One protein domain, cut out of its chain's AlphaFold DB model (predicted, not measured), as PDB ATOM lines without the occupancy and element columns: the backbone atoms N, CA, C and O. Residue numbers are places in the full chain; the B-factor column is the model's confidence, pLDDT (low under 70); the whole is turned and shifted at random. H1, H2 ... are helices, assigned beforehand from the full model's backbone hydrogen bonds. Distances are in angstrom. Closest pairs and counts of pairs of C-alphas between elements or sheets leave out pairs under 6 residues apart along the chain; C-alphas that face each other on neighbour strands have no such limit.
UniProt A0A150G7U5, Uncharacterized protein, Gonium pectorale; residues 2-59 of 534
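This is residues 2 to 59 of the 534 residues of an uncharacterized protein of Gonium pectorale (UniProt A0A150G7U5). The chain makes an open zigzag of few contacts: the longest helix, H1, runs along the length on one side, H2 comes back near the starting end, and H3 runs out again on the other side, with a gap between H1 and H3. H4 follows at the far end of H3, turned at a steep angle to it. The printed part has 58 residues with four named helices, in the order H1, H2, H3, H4, and no named strand; the class is all helix. The whole is only just compact, close to loose, with a radius of gyration of the C-alphas of 12.1 A, and it is elongated, spanning 36 by 21 by 16 A.

Find C-alpha 2 at (111.592, 102.108, 74.987); from there H1, residues 2 to 18, runs 24.4 A to C-alpha 18 at (93.017, 110.435, 88.492). Next look at residues 24 to 32, where H2 covers 12.2 A from first to last C-alpha. H3 holds residues 37 to 49 and covers 18.4 A. H4, residues 52 to 59, is 10.7 A long and ends at C-alpha 59, at (83.026, 106.344, 97.555).

Begin with H1, which touches no helix. It is close to H2 but not clearly touching it: the closest C-alphas, those of Lys 4 and Met 31, are 7.7 A apart. The two run opposite ways at a shallow tilt of 22 degrees. From H2 go on to H3, which touches it with residues 37 to 41 alone; the closest C-alphas, those of Val 30 and Ala 38, are 5.2 A apart. H2 and H3 run opposite ways at a steep tilt of 49 degrees. Beyond H3 you reach H4, close but not clearly touching, with the C-alphas of Phe 48 and Tyr 54 closest at 6.6 A. H3 and H4 run the same way at a steep tilt of 57 degrees. H1 and H3, H1 and H4, and H2 and H4 are apart. In H1, H2, H3 and H4 every backbone O i to N i+4 pair is within hydrogen-bond range.

Look to the two ends of the printed part for its greatest extent: the C-alphas of Glu 2 and Ala 59 are the two farthest apart, at 36.7 A. The printed part has no cut. The links from H1 to H2, H2 to H3 and H3 to H4 are tight, with 5, 4 and 2 residues between the helices. In the B-factor column the mean pLDDT of the printed part of this model is 87.1, and no printed residue is under 70.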
ATOM      1  N   GLU A   2     112.985 102.234  75.474       77.56
ATOM      2  CA  GLU A   2     111.592 102.108  74.987       77.56
ATOM      3  C   GLU A   2     110.606 101.540  76.019       77.56
ATOM      4  O   GLU A   2     109.524 102.092  76.193       77.56
ATOM      5  N   ARG A   3     111.000 100.513  76.788       79.31
ATOM      6  CA  ARG A   3     110.171 100.000  77.896       79.31
ATOM      7  C   ARG A   3     109.866 101.069  78.952       79.31
ATOM      8  O   ARG A   3     108.737 101.138  79.416       79.31
ATOM      9  N   LYS A   4     110.835 101.935  79.285       77.81
ATOM     10  CA  LYS A   4     110.630 103.051  80.230       77.81
ATOM     11  C   LYS A   4     109.617 104.058  79.674       77.81
ATOM     12  O   LYS A   4     108.698 104.433  80.386       77.81
ATOM     13  N   LYS A   5     109.721 104.410  78.385       80.88
ATOM     14  CA  LYS A   5     108.754 105.292  77.703       80.88
ATOM     15  C   LYS A   5     107.340 104.694  77.664       80.88
ATOM     16  O   LYS A   5     106.369 105.407  77.891       80.88
ATOM     17  N   SER A   6     107.223 103.388  77.415       85.81
ATOM     18  CA  SER A   6     105.932 102.683  77.422       85.81
ATOM     19  C   SER A   6     105.306 102.645  78.821       85.81
ATOM     20  O   SER A   6     104.147 103.025  78.993       85.81
ATOM     21  N   ASN A   7     106.092 102.287  79.844       82.62
ATOM     22  CA  ASN A   7     105.646 102.308  81.240       82.62
ATOM     23  C   ASN A   7     105.232 103.721  81.675       82.62
ATOM     24  O   ASN A   7     104.218 103.886  82.351       82.62
ATOM     25  N   TRP A   8     105.968 104.740  81.227       84.31
ATOM     26  CA  TRP A   8     105.635 106.134  81.484       84.31
ATOM     27  C   TRP A   8     104.303 106.548  80.847       84.31
ATOM     28  O   TRP A   8     103.474 107.162  81.506       84.31
ATOM     29  N   SER A   9     104.037 106.152  79.598       86.94
ATOM     30  CA  SER A   9     102.749 106.419  78.939       86.94
ATOM     31  C   SER A   9     101.556 105.837  79.709       86.94
ATOM     32  O   SER A   9     100.486 106.448  79.754       86.94
ATOM     33  N   LEU A  10     101.724 104.660  80.318       89.38
ATOM     34  CA  LEU A  10     100.692 104.054  81.160       89.38
ATOM     35  C   LEU A  10     100.484 104.850  82.451       89.38
ATOM     36  O   LEU A  10      99.337 105.132  82.802       89.38
ATOM     37  N   LEU A  11     101.570 105.260  83.110       86.31
ATOM     38  CA  LEU A  11     101.521 106.116  84.298       86.31
ATOM     39  C   LEU A  11     100.862 107.468  84.002       86.31
ATOM     40  O   LEU A  11      99.934 107.843  84.710       86.31
ATOM     41  N   ASP A  12     101.241 108.145  82.918       86.69
ATOM     42  CA  ASP A  12     100.660 109.429  82.499       86.69
ATOM     43  C   ASP A  12      99.142 109.326  82.266       86.69
ATOM     44  O   ASP A  12      98.368 110.179  82.708       86.69
ATOM     45  N   LYS A  13      98.670 108.228  81.657       91.75
ATOM     46  CA  LYS A  13      97.227 107.964  81.510       91.75
ATOM     47  C   LYS A  13      96.525 107.810  82.858       91.75
ATOM     48  O   LYS A  13      95.403 108.297  83.010       91.75
ATOM     49  N   VAL A  14      97.149 107.132  83.821       87.44
ATOM     50  CA  VAL A  14      96.590 106.953  85.170       87.44
ATOM     51  C   VAL A  14      96.575 108.282  85.926       87.44
ATOM     52  O   VAL A  14      95.535 108.642  86.473       87.44
ATOM     53  N   ILE A  15      97.672 109.037  85.882       89.25
ATOM     54  CA  ILE A  15      97.837 110.349  86.521       89.25
ATOM     55  C   ILE A  15      96.791 111.334  85.994       89.25
ATOM     56  O   ILE A  15      96.035 111.900  86.784       89.25
ATOM     57  N   LYS A  16      96.651 111.462  84.667       89.69
ATOM     58  CA  LYS A  16      95.641 112.328  84.034       89.69
ATOM     59  C   LYS A  16      94.218 111.902  84.370       89.69
ATOM     60  O   LYS A  16      93.379 112.743  84.682       89.69
ATOM     61  N   ARG A  17      93.937 110.593  84.346       90.69
ATOM     62  CA  ARG A  17      92.607 110.058  84.680       90.69
ATOM     63  C   ARG A  17      92.240 110.305  86.142       90.69
ATOM     64  O   ARG A  17      91.068 110.518  86.435       90.69
ATOM     65  N   LYS A  18      93.216 110.253  87.048       89.31
ATOM     66  CA  LYS A  18      93.017 110.435  88.492       89.31
ATOM     67  C   LYS A  18      93.268 111.864  88.974       89.31
ATOM     68  O   LYS A  18      93.058 112.120  90.151       89.31
ATOM     69  N   ARG A  19      93.657 112.777  88.075       90.69
ATOM     70  CA  ARG A  19      94.006 114.175  88.376       90.69
ATOM     71  C   ARG A  19      95.015 114.294  89.527       90.69
ATOM     72  O   ARG A  19      94.862 115.145  90.395       90.69
ATOM     73  N   ILE A  20      96.024 113.423  89.542       91.56
ATOM     74  CA  ILE A  20      97.094 113.491  90.546       91.56
ATOM     75  C   ILE A  20      97.939 114.737  90.233       91.56
ATOM     76  O   ILE A  20      98.377 114.865  89.085       91.56
ATOM     77  N   PRO A  21      98.157 115.651  91.193       87.38
ATOM     78  CA  PRO A  21      98.973 116.841  90.983       87.38
ATOM     79  C   PRO A  21     100.454 116.444  90.943       87.38
ATOM     80  O   PRO A  21     101.126 116.414  91.965       87.38
ATOM     81  N   LEU A  22     100.942 116.078  89.760       90.44
ATOM     82  CA  LEU A  22     102.358 115.827  89.496       90.44
ATOM     83  C   LEU A  22     102.884 116.900  88.554       90.44
ATOM     84  O   LEU A  22     102.285 117.163  87.507       90.44
ATOM     85  N   GLU A  23     104.008 117.509  88.921       90.88
ATOM     86  CA  GLU A  23     104.634 118.523  88.085       90.88
ATOM     87  C   GLU A  23     105.398 117.897  86.919       90.88
ATOM     88  O   GLU A  23     105.963 116.805  87.003       90.88
ATOM     89  N   ARG A  24     105.456 118.624  85.800       85.44
ATOM     90  CA  ARG A  24     106.183 118.189  84.604       85.44
ATOM     91  C   ARG A  24     107.692 118.049  84.849       85.44
ATOM     92  O   ARG A  24     108.309 117.169  84.262       85.44
ATOM     93  N   SER A  25     108.250 118.858  85.742       87.62
ATOM     94  CA  SER A  25     109.641 118.789  86.207       87.62
ATOM     95  C   SER A  25     109.960 117.439  86.862       87.62
ATOM     96  O   SER A  25     110.903 116.766  86.457       87.62
ATOM     97  N   GLN A  26     109.121 116.985  87.799       86.75
ATOM     98  CA  GLN A  26     109.266 115.690  88.478       86.75
ATOM     99  C   GLN A  26     109.177 114.523  87.487       86.75
ATOM    100  O   GLN A  26     109.928 113.553  87.557       86.75
ATOM    101  N   ILE A  27     108.280 114.642  86.507       81.81
ATOM    102  CA  ILE A  27     108.129 113.684  85.411       81.81
ATOM    103  C   ILE A  27     109.410 113.598  84.567       81.81
ATOM    104  O   ILE A  27     109.879 112.502  84.242       81.81
ATOM    105  N   GLU A  28     109.964 114.748  84.193       85.38
ATOM    106  CA  GLU A  28     111.176 114.838  83.382       85.38
ATOM    107  C   GLU A  28     112.400 114.308  84.148       85.38
ATOM    108  O   GLU A  28     113.156 113.519  83.574       85.38
ATOM    109  N   ALA A  29     112.511 114.585  85.451       86.62
ATOM    110  CA  ALA A  29     113.545 114.036  86.334       86.62
ATOM    111  C   ALA A  29     113.474 112.496  86.443       86.62
ATOM    112  O   ALA A  29     114.486 111.798  86.314       86.62
ATOM    113  N   VAL A  30     112.266 111.921  86.558       84.12
ATOM    114  CA  VAL A  30     112.074 110.456  86.539       84.12
ATOM    115  C   VAL A  30     112.474 109.845  85.195       84.12
ATOM    116  O   VAL A  30     113.089 108.774  85.154       84.12
ATOM    117  N   MET A  31     112.151 110.502  84.076       81.00
ATOM    118  CA  MET A  31     112.574 110.028  82.755       81.00
ATOM    119  C   MET A  31     114.088 110.133  82.544       81.00
ATOM    120  O   MET A  31     114.662 109.250  81.894       81.00
ATOM    121  N   ALA A  32     114.715 111.176  83.091       87.19
ATOM    122  CA  ALA A  32     116.163 111.358  83.114       87.19
ATOM    123  C   ALA A  32     116.869 110.348  84.035       87.19
ATOM    124  O   ALA A  32     118.073 110.142  83.899       87.19
ATOM    125  N   ALA A  33     116.111 109.649  84.892       79.62
ATOM    126  CA  ALA A  33     116.625 108.780  85.946       79.62
ATOM    127  C   ALA A  33     117.566 109.529  86.906       79.62
ATOM    128  O   ALA A  33     118.559 108.964  87.364       79.62
ATOM    129  N   GLU A  34     117.251 110.795  87.193       82.00
ATOM    130  CA  GLU A  34     117.968 111.586  88.190       82.00
ATOM    131  C   GLU A  34     117.644 111.077  89.596       82.00
ATOM    132  O   GLU A  34     116.558 111.313  90.122       82.00
ATOM    133  N   GLY A  35     118.608 110.362  90.185       83.06
ATOM    134  CA  GLY A  35     118.645 110.012  91.606       83.06
ATOM    135  C   GLY A  35     117.313 109.521  92.178       83.06
ATOM    136  O   GLY A  35     116.722 108.556  91.683       83.06
ATOM    137  N   ASP A  36     116.857 110.219  93.220       87.88
ATOM    138  CA  ASP A  36     115.680 109.879  94.025       87.88
ATOM    139  C   ASP A  36     114.358 110.455  93.484       87.88
ATOM    140  O   ASP A  36     113.307 110.267  94.101       87.88
ATOM    141  N   ALA A  37     114.342 111.071  92.294       87.50
ATOM    142  CA  ALA A  37     113.117 111.638  91.712       87.50
ATOM    143  C   ALA A  37     112.000 110.590  91.543       87.50
ATOM    144  O   ALA A  37     110.811 110.879  91.686       87.50
ATOM    145  N   ALA A  38     112.371 109.332  91.273       82.12
ATOM    146  CA  ALA A  38     111.412 108.229  91.205       82.12
ATOM    147  C   ALA A  38     110.764 107.938  92.566       82.12
ATOM    148  O   ALA A  38     109.581 107.596  92.610       82.12
ATOM    149  N   VAL A  39     111.515 108.089  93.658       88.19
ATOM    150  CA  VAL A  39     111.019 107.892  95.023       88.19
ATOM    151  C   VAL A  39     110.039 109.004  95.383       88.19
ATOM    152  O   VAL A  39     108.944 108.694  95.841       88.19
ATOM    153  N   GLU A  40     110.355 110.265  95.079       90.31
ATOM    154  CA  GLU A  40     109.456 111.401  95.342       90.31
ATOM    155  C   GLU A  40     108.123 111.286  94.590       90.31
ATOM    156  O   GLU A  40     107.048 111.494  95.166       90.31
ATOM    157  N   VAL A  41     108.162 110.894  93.312       86.81
ATOM    158  CA  VAL A  41     106.944 110.676  92.515       86.81
ATOM    159  C   VAL A  41     106.128 109.511  93.075       86.81
ATOM    160  O   VAL A  41     104.906 109.623  93.207       86.81
ATOM    161  N   LEU A  42     106.776 108.404  93.449       87.19
ATOM    162  CA  LEU A  42     106.090 107.265  94.067       87.19
ATOM    163  C   LEU A  42     105.491 107.630  95.427       87.19
ATOM    164  O   LEU A  42     104.365 107.225  95.712       87.19
ATOM    165  N   GLN A  43     106.188 108.429  96.232       92.31
ATOM    166  CA  GLN A  43     105.709 108.902  97.526       92.31
ATOM    167  C   GLN A  43     104.532 109.870  97.362       92.31
ATOM    168  O   GLN A  43     103.549 109.758  98.087       92.31
ATOM    169  N   THR A  44     104.560 110.741  96.351       91.25
ATOM    170  CA  THR A  44     103.442 111.638  96.011       91.25
ATOM    171  C   THR A  44     102.204 110.847  95.584       91.25
ATOM    172  O   THR A  44     101.098 111.102  96.065       91.25
ATOM    173  N   ILE A  45     102.379 109.833  94.728       89.38
ATOM    174  CA  ILE A  45     101.290 108.934  94.316       89.38
ATOM    175  C   ILE A  45     100.756 108.153  95.522       89.38
ATOM    176  O   ILE A  45      99.541 108.042  95.686       89.38
ATOM    177  N   PHE A  46     101.641 107.634  96.374       92.75
ATOM    178  CA  PHE A  46     101.266 106.897  97.576       92.75
ATOM    179  C   PHE A  46     100.450 107.780  98.527       92.75
ATOM    180  O   PHE A  46      99.340 107.399  98.897       92.75
ATOM    181  N   SER A  47     100.935 108.978  98.849       94.38
ATOM    182  CA  SER A  47     100.233 109.950  99.693       94.38
ATOM    183  C   SER A  47      98.889 110.368  99.099       94.38
ATOM    184  O   SER A  47      97.911 110.484  99.830       94.38
ATOM    185  N   PHE A  48      98.798 110.530  97.775       93.38
ATOM    186  CA  PHE A  48      97.532 110.830  97.108       93.38
ATOM    187  C   PHE A  48      96.524 109.682  97.242       93.38
ATOM    188  O   PHE A  48      95.373 109.930  97.594       93.38
ATOM    189  N   ILE A  49      96.940 108.430  97.014       92.81
ATOM    190  CA  ILE A  49      96.065 107.250  97.142       92.81
ATOM    191  C   ILE A  49      95.562 107.079  98.581       92.81
ATOM    192  O   ILE A  49      94.414 106.691  98.775       92.81
ATOM    193  N   HIS A  50      96.393 107.402  99.573       93.25
ATOM    194  CA  HIS A  50      96.029 107.337 100.991       93.25
ATOM    195  C   HIS A  50      95.419 108.643 101.520       93.25
ATOM    196  O   HIS A  50      95.125 108.748 102.710       93.25
ATOM    197  N   SER A  51      95.213 109.648 100.662       92.94
ATOM    198  CA  SER A  51      94.583 110.897 101.078       92.94
ATOM    199  C   SER A  51      93.076 110.694 101.299       92.94
ATOM    200  O   SER A  51      92.424 110.005 100.505       92.94
ATOM    201  N   PRO A  52      92.477 111.342 102.318       89.88
ATOM    202  CA  PRO A  52      91.031 111.285 102.554       89.88
ATOM    203  C   PRO A  52      90.215 111.707 101.326       89.88
ATOM    204  O   PRO A  52      89.140 111.172 101.065       89.88
ATOM    205  N   SER A  53      90.755 112.631 100.528       84.44
ATOM    206  CA  SER A  53      90.158 113.121  99.286       84.44
ATOM    207  C   SER A  53      90.013 112.022  98.231       84.44
ATOM    208  O   SER A  53      89.003 111.965  97.526       84.44
ATOM    209  N   TYR A  54      91.002 111.128  98.124       89.56
ATOM    210  CA  TYR A  54      90.936 110.002  97.198       89.56
ATOM    211  C   TYR A  54      89.896 108.974  97.643       89.56
ATOM    212  O   TYR A  54      89.074 108.559  96.823       89.56
ATOM    213  N   GLU A  55      89.866 108.622  98.930       88.31
ATOM    214  CA  GLU A  55      88.846 107.722  99.489       88.31
ATOM    215  C   GLU A  55      87.425 108.300  99.341       88.31
ATOM    216  O   GLU A  55      86.521 107.604  98.876       88.31
ATOM    217  N   ALA A  56      87.235 109.602  99.574       86.44
ATOM    218  CA  ALA A  56      85.958 110.275  99.323       86.44
ATOM    219  C   ALA A  56      85.540 110.210  97.840       86.44
ATOM    220  O   ALA A  56      84.385 109.911  97.522       86.44
ATOM    221  N   SER A  57      86.487 110.417  96.916       84.75
ATOM    222  CA  SER A  57      86.220 110.322  95.473       84.75
ATOM    223  C   SER A  57      85.882 108.896  95.020       84.75
ATOM    224  O   SER A  57      85.085 108.691  94.102       84.75
ATOM    225  N   LYS A  58      86.462 107.890  95.683       85.31
ATOM    226  CA  LYS A  58      86.218 106.470  95.421       85.31
ATOM    227  C   LYS A  58      84.828 106.050  95.898       85.31
ATOM    228  O   LYS A  58      84.157 105.309  95.181       85.31
ATOM    229  N   ALA A  59      84.374 106.573  97.038       83.06
ATOM    230  CA  ALA A  59      83.026 106.344  97.555       83.06
ATOM    231  C   ALA A  59      81.931 106.962  96.662       83.06
ATOM    232  O   ALA A  59      80.884 106.352  96.471       83.06
TER     233      ALA A  59